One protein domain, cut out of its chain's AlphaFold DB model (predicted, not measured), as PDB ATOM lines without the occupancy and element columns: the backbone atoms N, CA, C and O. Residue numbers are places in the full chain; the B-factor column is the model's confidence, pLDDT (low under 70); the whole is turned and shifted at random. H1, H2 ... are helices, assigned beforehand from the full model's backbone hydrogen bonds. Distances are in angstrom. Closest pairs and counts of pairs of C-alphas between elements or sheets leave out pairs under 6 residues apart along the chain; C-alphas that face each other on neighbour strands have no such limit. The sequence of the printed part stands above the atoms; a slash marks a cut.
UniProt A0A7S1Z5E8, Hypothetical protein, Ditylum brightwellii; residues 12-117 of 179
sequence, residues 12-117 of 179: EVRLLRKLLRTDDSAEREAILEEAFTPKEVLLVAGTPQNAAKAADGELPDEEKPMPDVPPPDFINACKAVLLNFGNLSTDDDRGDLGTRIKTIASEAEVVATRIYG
ATOM      1  N   GLU A  12     122.474 203.855 129.854       82.44
ATOM      2  CA  GLU A  12     123.543 202.871 129.690       82.44
ATOM      3  C   GLU A  12     123.772 202.089 130.989       82.44
ATOM      4  O   GLU A  12     123.874 200.865 130.983       82.44
ATOM      5  N   VAL A  13     123.797 202.780 132.134       81.81
ATOM      6  CA  VAL A  13     123.988 202.148 133.449       81.81
ATOM      7  C   VAL A  13     122.755 201.342 133.853       81.81
ATOM      8  O   VAL A  13     122.887 200.278 134.460       81.81
ATOM      9  N   ARG A  14     121.549 201.799 133.495       83.81
ATOM     10  CA  ARG A  14     120.317 201.015 133.689       83.81
ATOM     11  C   ARG A  14     120.328 199.739 132.851       83.81
ATOM     12  O   ARG A  14     120.001 198.677 133.378       83.81
ATOM     13  N   LEU A  15     120.748 199.835 131.588       85.62
ATOM     14  CA  LEU A  15     120.910 198.682 130.705       85.62
ATOM     15  C   LEU A  15     121.934 197.695 131.279       85.62
ATOM     16  O   LEU A  15     121.628 196.514 131.425       85.62
ATOM     17  N   LEU A  16     123.097 198.180 131.719       85.06
ATOM     18  CA  LEU A  16     124.128 197.343 132.332       85.06
ATOM     19  C   LEU A  16     123.624 196.630 133.596       85.06
ATOM     20  O   LEU A  16     123.880 195.444 133.778       85.06
ATOM     21  N   ARG A  17     122.861 197.312 134.459       84.88
ATOM     22  CA  ARG A  17     122.243 196.676 135.636       84.88
ATOM     23  C   ARG A  17     121.232 195.602 135.258       84.88
ATOM     24  O   ARG A  17     121.188 194.575 135.928       84.88
ATOM     25  N   LYS A  18     120.426 195.833 134.218       84.81
ATOM     26  CA  LYS A  18     119.488 194.832 133.693       84.81
ATOM     27  C   LYS A  18     120.259 193.592 133.225       84.81
ATOM     28  O   LYS A  18     119.947 192.497 133.668       84.81
ATOM     29  N   LEU A  19     121.334 193.782 132.459       85.88
ATOM     30  CA  LEU A  19     122.183 192.700 131.949       85.88
ATOM     31  C   LEU A  19     122.930 191.944 133.056       85.88
ATOM     32  O   LEU A  19     123.042 190.729 132.995       85.88
ATOM     33  N   LEU A  20     123.382 192.630 134.110       83.38
ATOM     34  CA  LEU A  20     124.013 191.993 135.274       83.38
ATOM     35  C   LEU A  20     123.031 191.186 136.144       83.38
ATOM     36  O   LEU A  20     123.476 190.380 136.964       83.38
ATOM     37  N   ARG A  21     121.717 191.403 136.009       84.69
ATOM     38  CA  ARG A  21     120.676 190.608 136.686       84.69
ATOM     39  C   ARG A  21     120.222 189.407 135.851       84.69
ATOM     40  O   ARG A  21     119.662 188.475 136.416       84.69
ATOM     41  N   THR A  22     120.460 189.431 134.541       84.88
ATOM     42  CA  THR A  22     120.101 188.352 133.618       84.88
ATOM     43  C   THR A  22     121.245 187.346 133.515       84.88
ATOM     44  O   THR A  22     122.310 187.634 132.965       84.88
ATOM     45  N   ASP A  23     121.022 186.148 134.051       78.06
ATOM     46  CA  ASP A  23     122.041 185.097 134.086       78.06
ATOM     47  C   ASP A  23     122.151 184.352 132.729       78.06
ATOM     48  O   ASP A  23     123.247 183.918 132.362       78.06
ATOM     49  N   ASP A  24     121.079 184.302 131.926       87.19
ATOM     50  CA  ASP A  24     121.071 183.674 130.592       87.19
ATOM     51  C   ASP A  24     121.669 184.570 129.488       87.19
ATOM     52  O   ASP A  24     121.362 185.756 129.382       87.19
ATOM     53  N   SER A  25     122.525 183.989 128.645       83.88
ATOM     54  CA  SER A  25     123.207 184.690 127.548       83.88
ATOM     55  C   SER A  25     122.249 185.029 126.403       83.88
ATOM     56  O   SER A  25     122.282 186.149 125.898       83.88
ATOM     57  N   ALA A  26     121.318 184.129 126.063       84.31
ATOM     58  CA  ALA A  26     120.352 184.379 124.993       84.31
ATOM     59  C   ALA A  26     119.396 185.536 125.342       84.31
ATOM     60  O   ALA A  26     119.113 186.399 124.510       84.31
ATOM     61  N   GLU A  27     118.944 185.606 126.597       85.38
ATOM     62  CA  GLU A  27     118.143 186.735 127.081       85.38
ATOM     63  C   GLU A  27     118.933 188.055 127.108       85.38
ATOM     64  O   GLU A  27     118.377 189.107 126.781       85.38
ATOM     65  N   ARG A  28     120.232 188.030 127.452       86.00
ATOM     66  CA  ARG A  28     121.089 189.228 127.387       86.00
ATOM     67  C   ARG A  28     121.235 189.747 125.961       86.00
ATOM     68  O   ARG A  28     121.121 190.954 125.756       86.00
ATOM     69  N   GLU A  29     121.429 188.861 124.988       84.12
ATOM     70  CA  GLU A  29     121.499 189.236 123.572       84.12
ATOM     71  C   GLU A  29     120.204 189.895 123.089       84.12
ATOM     72  O   GLU A  29     120.265 190.940 122.445       84.12
ATOM     73  N   ALA A  30     119.037 189.353 123.452       86.06
ATOM     74  CA  ALA A  30     117.748 189.940 123.079       86.06
ATOM     75  C   ALA A  30     117.551 191.347 123.676       86.06
ATOM     76  O   ALA A  30     117.072 192.257 122.999       86.06
ATOM     77  N   ILE A  31     117.965 191.550 124.933       86.75
ATOM     78  CA  ILE A  31     117.915 192.860 125.600       86.75
ATOM     79  C   ILE A  31     118.865 193.863 124.928       86.75
ATOM     80  O   ILE A  31     118.520 195.037 124.783       86.75
ATOM     81  N   LEU A  32     120.062 193.417 124.536       85.50
ATOM     82  CA  LEU A  32     121.032 194.238 123.807       85.50
ATOM     83  C   LEU A  32     120.514 194.600 122.413       85.50
ATOM     84  O   LEU A  32     120.649 195.744 121.988       85.50
ATOM     85  N   GLU A  33     119.882 193.654 121.725       84.62
ATOM     86  CA  GLU A  33     119.312 193.863 120.398       84.62
ATOM     87  C   GLU A  33     118.164 194.872 120.434       84.62
ATOM     88  O   GLU A  33     118.151 195.804 119.634       84.62
ATOM     89  N   GLU A  34     117.264 194.781 121.413       84.38
ATOM     90  CA  GLU A  34     116.205 195.775 121.619       84.38
ATOM     91  C   GLU A  34     116.772 197.175 121.922       84.38
ATOM     92  O   GLU A  34     116.267 198.177 121.416       84.38
ATOM     93  N   ALA A  35     117.832 197.259 122.734       82.62
ATOM     94  CA  ALA A  35     118.423 198.535 123.140       82.62
ATOM     95  C   ALA A  35     119.233 199.220 122.024       82.62
ATOM     96  O   ALA A  35     119.253 200.453 121.946       82.62
ATOM     97  N   PHE A  36     119.900 198.426 121.184       81.50
ATOM     98  CA  PHE A  36     120.748 198.897 120.090       81.50
ATOM     99  C   PHE A  36     120.004 199.033 118.764       81.50
ATOM    100  O   PHE A  36     120.518 199.679 117.859       81.50
ATOM    101  N   THR A  37     118.806 198.465 118.621       77.88
ATOM    102  CA  THR A  37     118.013 198.651 117.403       77.88
ATOM    103  C   THR A  37     117.446 200.077 117.359       77.88
ATOM    104  O   THR A  37     116.762 200.498 118.297       77.88
ATOM    105  N   PRO A  38     117.690 200.842 116.275       68.00
ATOM    106  CA  PRO A  38     117.019 202.117 116.039       68.00
ATOM    107  C   PRO A  38     115.501 201.916 116.077       68.00
ATOM    108  O   PRO A  38     114.960 201.139 115.291       68.00
ATOM    109  N   LYS A  39     114.797 202.585 116.995       63.94
ATOM    110  CA  LYS A  39     113.333 202.470 117.075       63.94
ATOM    111  C   LYS A  39     112.728 203.104 115.838       63.94
ATOM    112  O   LYS A  39     112.929 204.292 115.644       63.94
ATOM    113  N   GLU A  40     111.965 202.365 115.040       51.41
ATOM    114  CA  GLU A  40     111.250 202.968 113.914       51.41
ATOM    115  C   GLU A  40     110.370 204.120 114.421       51.41
ATOM    116  O   GLU A  40     109.532 203.940 115.312       51.41
ATOM    117  N   VAL A  41     110.569 205.325 113.872       49.50
ATOM    118  CA  VAL A  41     109.576 206.384 114.033       49.50
ATOM    119  C   VAL A  41     108.338 205.864 113.324       49.50
ATOM    120  O   VAL A  41     108.312 205.768 112.099       49.50
ATOM    121  N   LEU A  42     107.307 205.511 114.090       47.38
ATOM    122  CA  LEU A  42     105.968 205.364 113.542       47.38
ATOM    123  C   LEU A  42     105.612 206.722 112.935       47.38
ATOM    124  O   LEU A  42     105.219 207.643 113.653       47.38
ATOM    125  N   LEU A  43     105.813 206.862 111.625       46.94
ATOM    126  CA  LEU A  43     105.323 207.986 110.846       46.94
ATOM    127  C   LEU A  43     103.816 208.043 111.087       46.94
ATOM    128  O   LEU A  43     103.048 207.253 110.538       46.94
ATOM    129  N   VAL A  44     103.384 208.948 111.963       44.09
ATOM    130  CA  VAL A  44     101.963 209.194 112.179       44.09
ATOM    131  C   VAL A  44     101.449 209.817 110.887       44.09
ATOM    132  O   VAL A  44     101.729 210.977 110.583       44.09
ATOM    133  N   ALA A  45     100.731 209.026 110.095       41.03
ATOM    134  CA  ALA A  45     100.035 209.509 108.915       41.03
ATOM    135  C   ALA A  45      99.039 210.601 109.347       41.03
ATOM    136  O   ALA A  45      98.028 210.303 109.981       41.03
ATOM    137  N   GLY A  46      99.343 211.872 109.055       45.00
ATOM    138  CA  GLY A  46      98.434 212.988 109.346       45.00
ATOM    139  C   GLY A  46      99.069 214.343 109.666       45.00
ATOM    140  O   GLY A  46      98.337 215.327 109.747       45.00
ATOM    141  N   THR A  47     100.390 214.453 109.832       50.03
ATOM    142  CA  THR A  47     101.029 215.775 109.961       50.03
ATOM    143  C   THR A  47     101.122 216.466 108.590       50.03
ATOM    144  O   THR A  47     101.502 215.832 107.600       50.03
ATOM    145  N   PRO A  48     100.793 217.770 108.488       54.03
ATOM    146  CA  PRO A  48     100.803 218.500 107.217       54.03
ATOM    147  C   PRO A  48     102.196 218.548 106.564       54.03
ATOM    148  O   PRO A  48     102.290 218.666 105.345       54.03
ATOM    149  N   GLN A  49     103.271 218.381 107.345       49.78
ATOM    150  CA  GLN A  49     104.641 218.259 106.837       49.78
ATOM    151  C   GLN A  49     104.885 216.957 106.049       49.78
ATOM    152  O   GLN A  49     105.607 216.984 105.055       49.78
ATOM    153  N   ASN A  50     104.252 215.840 106.429       47.03
ATOM    154  CA  ASN A  50     104.420 214.547 105.749       47.03
ATOM    155  C   ASN A  50     103.570 214.447 104.474       47.03
ATOM    156  O   ASN A  50     103.987 213.830 103.497       47.03
ATOM    157  N   ALA A  51     102.399 215.094 104.456       49.94
ATOM    158  CA  ALA A  51     101.528 215.131 103.279       49.94
ATOM    159  C   ALA A  51     102.119 215.963 102.126       49.94
ATOM    160  O   ALA A  51     101.918 215.619 100.965       49.94
ATOM    161  N   ALA A  52     102.869 217.027 102.438       52.25
ATOM    162  CA  ALA A  52     103.553 217.838 101.431       52.25
ATOM    163  C   ALA A  52     104.739 217.095 100.792       52.25
ATOM    164  O   ALA A  52     104.881 217.122  99.575       52.25
ATOM    165  N   LYS A  53     105.543 216.370 101.585       49.44
ATOM    166  CA  LYS A  53     106.693 215.596 101.081       49.44
ATOM    167  C   LYS A  53     106.284 214.380 100.240       49.44
ATOM    168  O   LYS A  53     106.914 214.089  99.234       49.44
ATOM    169  N   ALA A  54     105.176 213.715 100.583       47.50
ATOM    170  CA  ALA A  54     104.653 212.590  99.801       47.50
ATOM    171  C   ALA A  54     104.142 212.987  98.398       47.50
ATOM    172  O   ALA A  54     104.038 212.127  97.524       47.50
ATOM    173  N   ALA A  55     103.819 214.266  98.173       50.72
ATOM    174  CA  ALA A  55     103.386 214.769  96.869       50.72
ATOM    175  C   ALA A  55     104.554 215.016  95.894       50.72
ATOM    176  O   ALA A  55     104.319 215.040  94.688       50.72
ATOM    177  N   ASP A  56     105.785 215.158  96.402       50.78
ATOM    178  CA  ASP A  56     106.978 215.534  95.622       50.78
ATOM    179  C   ASP A  56     107.893 214.339  95.282       50.78
ATOM    180  O   ASP A  56     108.926 214.489  94.638       50.78
ATOM    181  N   GLY A  57     107.520 213.119  95.687       49.72
ATOM    182  CA  GLY A  57     108.245 211.889  95.336       49.72
ATOM    183  C   GLY A  57     109.598 211.692  96.033       49.72
ATOM    184  O   GLY A  57     110.220 210.649  95.837       49.72
ATOM    185  N   GLU A  58     110.036 212.628  96.876       43.44
ATOM    186  CA  GLU A  58     111.198 212.457  97.746       43.44
ATOM    187  C   GLU A  58     110.799 211.693  99.013       43.44
ATOM    188  O   GLU A  58     110.050 212.179  99.867       43.44
ATOM    189  N   LEU A  59     111.320 210.470  99.147       44.94
ATOM    190  CA  LEU A  59     111.417 209.823 100.450       44.94
ATOM    191  C   LEU A  59     112.292 210.732 101.321       44.94
ATOM    192  O   LEU A  59     113.413 211.029 100.912       44.94
ATOM    193  N   PRO A  60     111.810 211.211 102.478       43.47
ATOM    194  CA  PRO A  60     112.663 211.990 103.351       43.47
ATOM    195  C   PRO A  60     113.861 211.120 103.748       43.47
ATOM    196  O   PRO A  60     113.669 210.043 104.313       43.47
ATOM    197  N   ASP A  61     115.080 211.597 103.475       46.62
ATOM    198  CA  ASP A  61     116.316 211.153 104.133       46.62
ATOM    199  C   ASP A  61     116.242 211.542 105.622       46.62
ATOM    200  O   ASP A  61     116.982 212.381 106.132       46.62
ATOM    201  N   GLU A  62     115.254 211.003 106.333       47.56
ATOM    202  CA  GLU A  62     115.147 211.142 107.772       47.56
ATOM    203  C   GLU A  62     116.202 210.222 108.383       47.56
ATOM    204  O   GLU A  62     116.090 208.993 108.339       47.56
ATOM    205  N   GLU A  63     117.267 210.850 108.895       48.59
ATOM    206  CA  GLU A  63     118.292 210.236 109.734       48.59
ATOM    207  C   GLU A  63     117.635 209.201 110.645       48.59
ATOM    208  O   GLU A  63     116.746 209.533 111.437       48.59
ATOM    209  N   LYS A  64     118.035 207.930 110.499       51.50
ATOM    210  CA  LYS A  64     117.477 206.849 111.311       51.50
ATOM    211  C   LYS A  64     117.528 207.286 112.781       51.50
ATOM    212  O   LYS A  64     118.610 207.643 113.254       51.50
ATOM    213  N   PRO A  65     116.390 207.283 113.491       53.59
ATOM    214  CA  PRO A  65     116.307 207.785 114.856       53.59
ATOM    215  C   PRO A  65     117.360 207.099 115.722       53.59
ATOM    216  O   PRO A  65     117.533 205.879 115.655       53.59
ATOM    217  N   MET A  66     118.081 207.894 116.513       58.53
ATOM    218  CA  MET A  66     119.150 207.387 117.371       58.53
ATOM    219  C   MET A  66     118.639 206.217 118.236       58.53
ATOM    220  O   MET A  66     117.518 206.290 118.756       58.53
ATOM    221  N   PRO A  67     119.433 205.137 118.392       69.88
ATOM    222  CA  PRO A  67     119.078 204.022 119.269       69.88
ATOM    223  C   PRO A  67     118.859 204.515 120.705       69.88
ATOM    224  O   PRO A  67     119.364 205.568 121.097       69.88
ATOM    225  N   ASP A  68     118.118 203.752 121.516       71.69
ATOM    226  CA  ASP A  68     117.844 204.157 122.906       71.69
ATOM    227  C   ASP A  68     119.136 204.257 123.730       71.69
ATOM    228  O   ASP A  68     119.260 205.125 124.598       71.69
ATOM    229  N   VAL A  69     120.101 203.389 123.407       78.38
ATOM    230  CA  VAL A  69     121.476 203.445 123.894       78.38
ATOM    231  C   VAL A  69     122.441 203.232 122.721       78.38
ATOM    232  O   VAL A  69     122.447 202.149 122.134       78.38
ATOM    233  N   PRO A  70     123.292 204.214 122.375       80.94
ATOM    234  CA  PRO A  70     124.340 204.015 121.383       80.94
ATOM    235  C   PRO A  70     125.361 202.968 121.859       80.94
ATOM    236  O   PRO A  70     125.836 203.057 122.997       80.94
ATOM    237  N   PRO A  71     125.767 202.003 121.009       82.81
ATOM    238  CA  PRO A  71     126.771 201.012 121.393       82.81
ATOM    239  C   PRO A  71     128.088 201.612 121.931       82.81
ATOM    240  O   PRO A  71     128.575 201.118 122.950       82.81
ATOM    241  N   PRO A  72     128.658 202.696 121.356       82.56
ATOM    242  CA  PRO A  72     129.868 203.320 121.903       82.56
ATOM    243  C   PRO A  72     129.684 203.853 123.331       82.56
ATOM    244  O   PRO A  72     130.555 203.664 124.184       82.56
ATOM    245  N   ASP A  73     128.532 204.464 123.611       83.06
ATOM    246  CA  ASP A  73     128.214 205.026 124.925       83.06
ATOM    247  C   ASP A  73     128.010 203.922 125.963       83.06
ATOM    248  O   ASP A  73     128.490 204.033 127.096       83.06
ATOM    249  N   PHE A  74     127.401 202.802 125.564       86.69
ATOM    250  CA  PHE A  74     127.299 201.615 126.411       86.69
ATOM    251  C   PHE A  74     128.671 201.039 126.782       86.69
ATOM    252  O   PHE A  74     128.922 200.729 127.950       86.69
ATOM    253  N   ILE A  75     129.592 200.935 125.819       85.62
ATOM    254  CA  ILE A  75     130.958 200.457 126.079       85.62
ATOM    255  C   ILE A  75     131.708 201.421 127.008       85.62
ATOM    256  O   ILE A  75     132.407 200.977 127.924       85.62
ATOM    257  N   ASN A  76     131.536 202.733 126.838       83.94
ATOM    258  CA  ASN A  76     132.117 203.730 127.738       83.94
ATOM    259  C   ASN A  76     131.544 203.630 129.158       83.94
ATOM    260  O   ASN A  76     132.302 203.703 130.127       83.94
ATOM    261  N   ALA A  77     130.244 203.369 129.300       84.06
ATOM    262  CA  ALA A  77     129.627 203.104 130.595       84.06
ATOM    263  C   ALA A  77     130.186 201.827 131.245       84.06
ATOM    264  O   ALA A  77     130.522 201.843 132.429       84.06
ATOM    265  N   CYS A  78     130.376 200.745 130.480       83.50
ATOM    266  CA  CYS A  78     131.008 199.517 130.973       83.50
ATOM    267  C   CYS A  78     132.436 199.776 131.478       83.50
ATOM    268  O   CYS A  78     132.796 199.331 132.570       83.50
ATOM    269  N   LYS A  79     133.235 200.554 130.731       83.44
ATOM    270  CA  LYS A  79     134.586 200.972 131.145       83.44
ATOM    271  C   LYS A  79     134.554 201.813 132.420       83.44
ATOM    272  O   LYS A  79     135.340 201.564 133.328       83.44
ATOM    273  N   ALA A  80     133.632 202.769 132.520       84.31
ATOM    274  CA  ALA A  80     133.489 203.610 133.704       84.31
ATOM    275  C   ALA A  80     133.106 202.793 134.948       84.31
ATOM    276  O   ALA A  80     133.656 203.017 136.026       84.31
ATOM    277  N   VAL A  81     132.205 201.815 134.820       81.38
ATOM    278  CA  VAL A  81     131.860 200.920 135.935       81.38
ATOM    279  C   VAL A  81     133.047 200.036 136.308       81.38
ATOM    280  O   VAL A  81     133.329 199.887 137.492       81.38
ATOM    281  N   LEU A  82     133.797 199.520 135.335       81.75
ATOM    282  CA  LEU A  82     134.989 198.718 135.602       81.75
ATOM    283  C   LEU A  82     136.107 199.528 136.281       81.75
ATOM    284  O   LEU A  82     136.781 199.009 137.160       81.75
ATOM    285  N   LEU A  83     136.280 200.806 135.948       81.19
ATOM    286  CA  LEU A  83     137.256 201.674 136.620       81.19
ATOM    287  C   LEU A  83     136.865 201.991 138.071       81.19
ATOM    288  O   LEU A  83     137.722 201.999 138.949       81.19
ATOM    289  N   ASN A  84     135.579 202.236 138.328       80.75
ATOM    290  CA  ASN A  84     135.097 202.611 139.662       80.75
ATOM    291  C   ASN A  84     134.877 201.404 140.587       80.75
ATOM    292  O   ASN A  84     135.040 201.513 141.800       80.75
ATOM    293  N   PHE A  85     134.484 200.263 140.021       74.62
ATOM    294  CA  PHE A  85     134.004 199.099 140.765       74.62
ATOM    295  C   PHE A  85     134.705 197.792 140.372       74.62
ATOM    296  O   PHE A  85     134.400 196.754 140.945       74.62
ATOM    297  N   GLY A  86     135.662 197.803 139.440       65.12
ATOM    298  CA  GLY A  86     136.366 196.592 138.990       65.12
ATOM    299  C   GLY A  86     137.268 195.947 140.042       65.12
ATOM    300  O   GLY A  86     137.646 194.796 139.875       65.12
ATOM    301  N   ASN A  87     137.569 196.653 141.136       68.12
ATOM    302  CA  ASN A  87     138.282 196.094 142.289       68.12
ATOM    303  C   ASN A  87     137.340 195.484 143.344       68.12
ATOM    304  O   ASN A  87     137.818 194.983 144.361       68.12
ATOM    305  N   LEU A  88     136.016 195.537 143.150       64.25
ATOM    306  CA  LEU A  88     135.072 194.814 144.001       64.25
ATOM    307  C   LEU A  88     135.086 193.337 143.613       64.25
ATOM    308  O   LEU A  88     134.228 192.858 142.876       64.25
ATOM    309  N   SER A  89     136.056 192.606 144.154       55.44
ATOM    310  CA  SER A  89     135.949 191.158 144.294       55.44
ATOM    311  C   SER A  89     134.906 190.874 145.373       55.44
ATOM    312  O   SER A  89     135.228 190.732 146.550       55.44
ATOM    313  N   THR A  90     133.629 190.889 145.000       54.00
ATOM    314  CA  THR A  90     132.579 190.345 145.861       54.00
ATOM    315  C   THR A  90     132.711 188.828 145.869       54.00
ATOM    316  O   THR A  90     132.583 188.184 144.831       54.00
ATOM    317  N   ASP A  91     132.993 188.310 147.062       49.66
ATOM    318  CA  ASP A  91     132.997 186.911 147.504       49.66
ATOM    319  C   ASP A  91     131.572 186.323 147.456       49.66
ATOM    320  O   ASP A  91     131.015 185.897 148.461       49.66
ATOM    321  N   ASP A  92     130.920 186.441 146.301       53.16
ATOM    322  CA  ASP A  92     129.566 185.959 146.055       53.16
ATOM    323  C   ASP A  92     129.664 184.856 144.994       53.16
ATOM    324  O   ASP A  92     130.420 184.992 144.025       53.16
ATOM    325  N   ASP A  93     128.896 183.773 145.143       57.94
ATOM    326  CA  ASP A  93     128.939 182.540 144.324       57.94
ATOM    327  C   ASP A  93     128.748 182.760 142.798       57.94
ATOM    328  O   ASP A  93     128.793 181.826 141.997       57.94
ATOM    329  N   ARG A  94     128.528 184.012 142.375       56.97
ATOM    330  CA  ARG A  94     128.331 184.478 140.995       56.97
ATOM    331  C   ARG A  94     129.615 184.956 140.293       56.97
ATOM    332  O   ARG A  94     129.552 185.250 139.099       56.97
ATOM    333  N   GLY A  95     130.757 185.020 140.984       62.66
ATOM    334  CA  GLY A  95     132.071 185.337 140.402       62.66
ATOM    335  C   GLY A  95     132.429 186.830 140.328       62.66
ATOM    336  O   GLY A  95     131.646 187.703 140.701       62.66
ATOM    337  N   ASP A  96     133.640 187.124 139.834       75.12
ATOM    338  CA  ASP A  96     134.211 188.478 139.776       75.12
ATOM    339  C   ASP A  96     133.379 189.423 138.889       75.12
ATOM    340  O   ASP A  96     133.173 189.171 137.696       75.12
ATOM    341  N   LEU A  97     132.938 190.552 139.451       79.12
ATOM    342  CA  LEU A  97     132.142 191.562 138.749       79.12
ATOM    343  C   LEU A  97     132.858 192.062 137.485       79.12
ATOM    344  O   LEU A  97     132.221 192.270 136.449       79.12
ATOM    345  N   GLY A  98     134.186 192.201 137.550       80.50
ATOM    346  CA  GLY A  98     135.010 192.602 136.415       80.50
ATOM    347  C   GLY A  98     134.912 191.626 135.242       80.50
ATOM    348  O   GLY A  98     134.759 192.056 134.096       80.50
ATOM    349  N   THR A  99     134.948 190.316 135.507       84.56
ATOM    350  CA  THR A  99     134.780 189.292 134.459       84.56
ATOM    351  C   THR A  99     133.400 189.340 133.811       84.56
ATOM    352  O   THR A  99     133.313 189.349 132.585       84.56
ATOM    353  N   ARG A 100     132.330 189.485 134.602       84.12
ATOM    354  CA  ARG A 100     130.953 189.546 134.087       84.12
ATOM    355  C   ARG A 100     130.722 190.765 133.195       84.12
ATOM    356  O   ARG A 100     130.123 190.640 132.132       84.12
ATOM    357  N   ILE A 101     131.246 191.931 133.585       85.81
ATOM    358  CA  ILE A 101     131.159 193.151 132.767       85.81
ATOM    359  C   ILE A 101     131.919 192.978 131.445       85.81
ATOM    360  O   ILE A 101     131.424 193.409 130.408       85.81
ATOM    361  N   LYS A 102     133.089 192.323 131.451       86.38
ATOM    362  CA  LYS A 102     133.839 192.033 130.215       86.38
ATOM    363  C   LYS A 102     133.074 191.089 129.287       86.38
ATOM    364  O   LYS A 102     133.031 191.353 128.090       86.38
ATOM    365  N   THR A 103     132.440 190.044 129.823       89.12
ATOM    366  CA  THR A 103     131.583 189.143 129.037       89.12
ATOM    367  C   THR A 103     130.427 189.909 128.400       89.12
ATOM    368  O   THR A 103     130.251 189.843 127.187       89.12
ATOM    369  N   ILE A 104     129.712 190.725 129.180       88.19
ATOM    370  CA  ILE A 104     128.609 191.555 128.673       88.19
ATOM    371  C   ILE A 104     129.096 192.549 127.609       88.19
ATOM    372  O   ILE A 104     128.422 192.752 126.606       88.19
ATOM    373  N   ALA A 105     130.274 193.153 127.790       86.19
ATOM    374  CA  ALA A 105     130.852 194.056 126.798       86.19
ATOM    375  C   ALA A 105     131.181 193.333 125.479       86.19
ATOM    376  O   ALA A 105     130.921 193.882 124.412       86.19
ATOM    377  N   SER A 106     131.698 192.098 125.542       85.81
ATOM    378  CA  SER A 106     131.952 191.290 124.341       85.81
ATOM    379  C   SER A 106     130.666 190.842 123.641       85.81
ATOM    380  O   SER A 106     130.584 190.921 122.419       85.81
ATOM    381  N   GLU A 107     129.632 190.445 124.394       86.81
ATOM    382  CA  GLU A 107     128.305 190.132 123.842       86.81
ATOM    383  C   GLU A 107     127.704 191.375 123.162       86.81
ATOM    384  O   GLU A 107     127.201 191.303 122.042       86.81
ATOM    385  N   ALA A 108     127.838 192.549 123.787       86.00
ATOM    386  CA  ALA A 108     127.381 193.815 123.223       86.00
ATOM    387  C   ALA A 108     128.111 194.196 121.928       86.00
ATOM    388  O   ALA A 108     127.476 194.707 121.010       86.00
ATOM    389  N   GLU A 109     129.414 193.929 121.817       84.19
ATOM    390  CA  GLU A 109     130.171 194.154 120.582       84.19
ATOM    391  C   GLU A 109     129.686 193.239 119.445       84.19
ATOM    392  O   GLU A 109     129.484 193.695 118.317       84.19
ATOM    393  N   VAL A 110     129.412 191.965 119.739       85.69
ATOM    394  CA  VAL A 110     128.858 191.017 118.757       85.69
ATOM    395  C   VAL A 110     127.467 191.459 118.290       85.69
ATOM    396  O   VAL A 110     127.187 191.481 117.091       85.69
ATOM    397  N   VAL A 111     126.599 191.882 119.210       84.06
ATOM    398  CA  VAL A 111     125.253 192.362 118.858       84.06
ATOM    399  C   VAL A 111     125.321 193.678 118.076       84.06
ATOM    400  O   VAL A 111     124.641 193.826 117.060       84.06
ATOM    401  N   ALA A 112     126.181 194.615 118.478       81.31
ATOM    402  CA  ALA A 112     126.365 195.878 117.768       81.31
ATOM    403  C   ALA A 112     126.900 195.662 116.345       81.31
ATOM    404  O   ALA A 112     126.388 196.264 115.403       81.31
ATOM    405  N   THR A 113     127.875 194.766 116.168       78.38
ATOM    406  CA  THR A 113     128.404 194.419 114.839       78.38
ATOM    407  C   THR A 113     127.386 193.681 113.970       78.38
ATOM    408  O   THR A 113     127.406 193.838 112.751       78.38
ATOM    409  N   ARG A 114     126.448 192.932 114.566       77.81
ATOM    410  CA  ARG A 114     125.326 192.310 113.846       77.81
ATOM    411  C   ARG A 114     124.304 193.337 113.344       77.81
ATOM    412  O   ARG A 114     123.805 193.186 112.235       77.81
ATOM    413  N   ILE A 115     124.007 194.369 114.138       73.25
ATOM    414  CA  ILE A 115     122.987 195.387 113.817       73.25
ATOM    415  C   ILE A 115     123.537 196.460 112.870       73.25
ATOM    416  O   ILE A 115     122.883 196.830 111.897       73.25
ATOM    417  N   TYR A 116     124.738 196.965 113.149       68.69
ATOM    418  CA  TYR A 116     125.338 198.092 112.430       68.69
ATOM    419  C   TYR A 116     126.389 197.674 111.392       68.69
ATOM    420  O   TYR A 116     126.859 198.513 110.624       68.69
ATOM    421  N   GLY A 117     126.754 196.390 111.338       68.06
ATOM    422  CA  GLY A 117     127.882 195.906 110.546       68.06
ATOM    423  C   GLY A 117     129.231 196.173 111.225       68.06
ATOM    424  O   GLY A 117     129.313 196.626 112.368       68.06
TER     425      GLY A 117
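What this domain is: This is residues 12 to 117 of the 179 residues of the protein "Hypothetical protein" of Ditylum brightwellii (UniProt A0A7S1Z5E8). Two helical hairpins, H1 with H2 and H4 with H5, are crossed over each other in a body of four helices, with H1 lying across H4 and H5, and H2 packed slantwise on H5. A long thin arm sticks out from this body with residues 42 to 49 and 51 to 58, the short helix H3 lies near its far end, and the arm makes much of the length. The printed part has 106 residues with five named helices, in the order H1 H2 H3 H4 H5, and no named strand, and its class is all helix. The whole is loose, with a radius of gyration of the C-alphas of 18.8 A, and spans 65 by 25 by 24 A.

Where its parts are: H1 is residues 12 to 21, begins with C-alpha 12 at (123.543, 202.871, 129.690) and is 14.4 A long from first to last C-alpha. H2, residues 25 to 36, measures 16.2 A. H3, residues 48 to 54, measures 10.2 A and begins with C-alpha 48 at (100.803, 218.500, 107.217). H4, residues 71 to 85, measures 20.8 A. H5, residues 97 to 116, is the longest helix at 28.0 A and ends with C-alpha 116 at (125.338, 198.092, 112.430).

How they stand to each other: H1 and H5 are the hubs, touching three helices each. H1 and H2 form a hairpin over a tight link and only just touch, with 3 pairs of C-alphas within 8 A, the closest being those of Leu 19 and Arg 28 at 5.8 A. They run opposite ways at a shallow tilt of 15 degrees. H1 touches H4, which touches it with residues 73 to 78 alone, and the closest C-alphas are those of Glu 12 and Phe 74, 5.1 A apart. Their steep tilt of 69 degrees is only just short of about perpendicular. H1 and H5 only just touch, with 3 pairs of C-alphas within 8 A, through residues 100 to 104 of H5 alone; the C-alphas of Leu 19 and Ile 104 are closest, at 7.3 A. H2 touches H5 at a steep tilt of 55 degrees, with the C-alphas of Glu 33 and Val 111 closest at 6.3 A. H4 and H5 form a hairpin, opposite ways at a shallow tilt of 5 degrees, with the C-alphas of Leu 82 and Gly 98 closest at 6.2 A. H3 touches no helix. In H1, H2, H4 and H5 every O i to N i+4 pair is within hydrogen-bond range; in H3, 2 of 3 are.

The domain as a whole: The C-alphas of Ala 55 and Asp 91 are the two farthest apart, at 64.9 A. The printed part has no cut. The links H2 to H3, H3 to H4 and H4 to H5 are long. Mean pLDDT of the printed part is 71.3, with residues 38 to 67, 86 to 95 and 116 to 117 under 70.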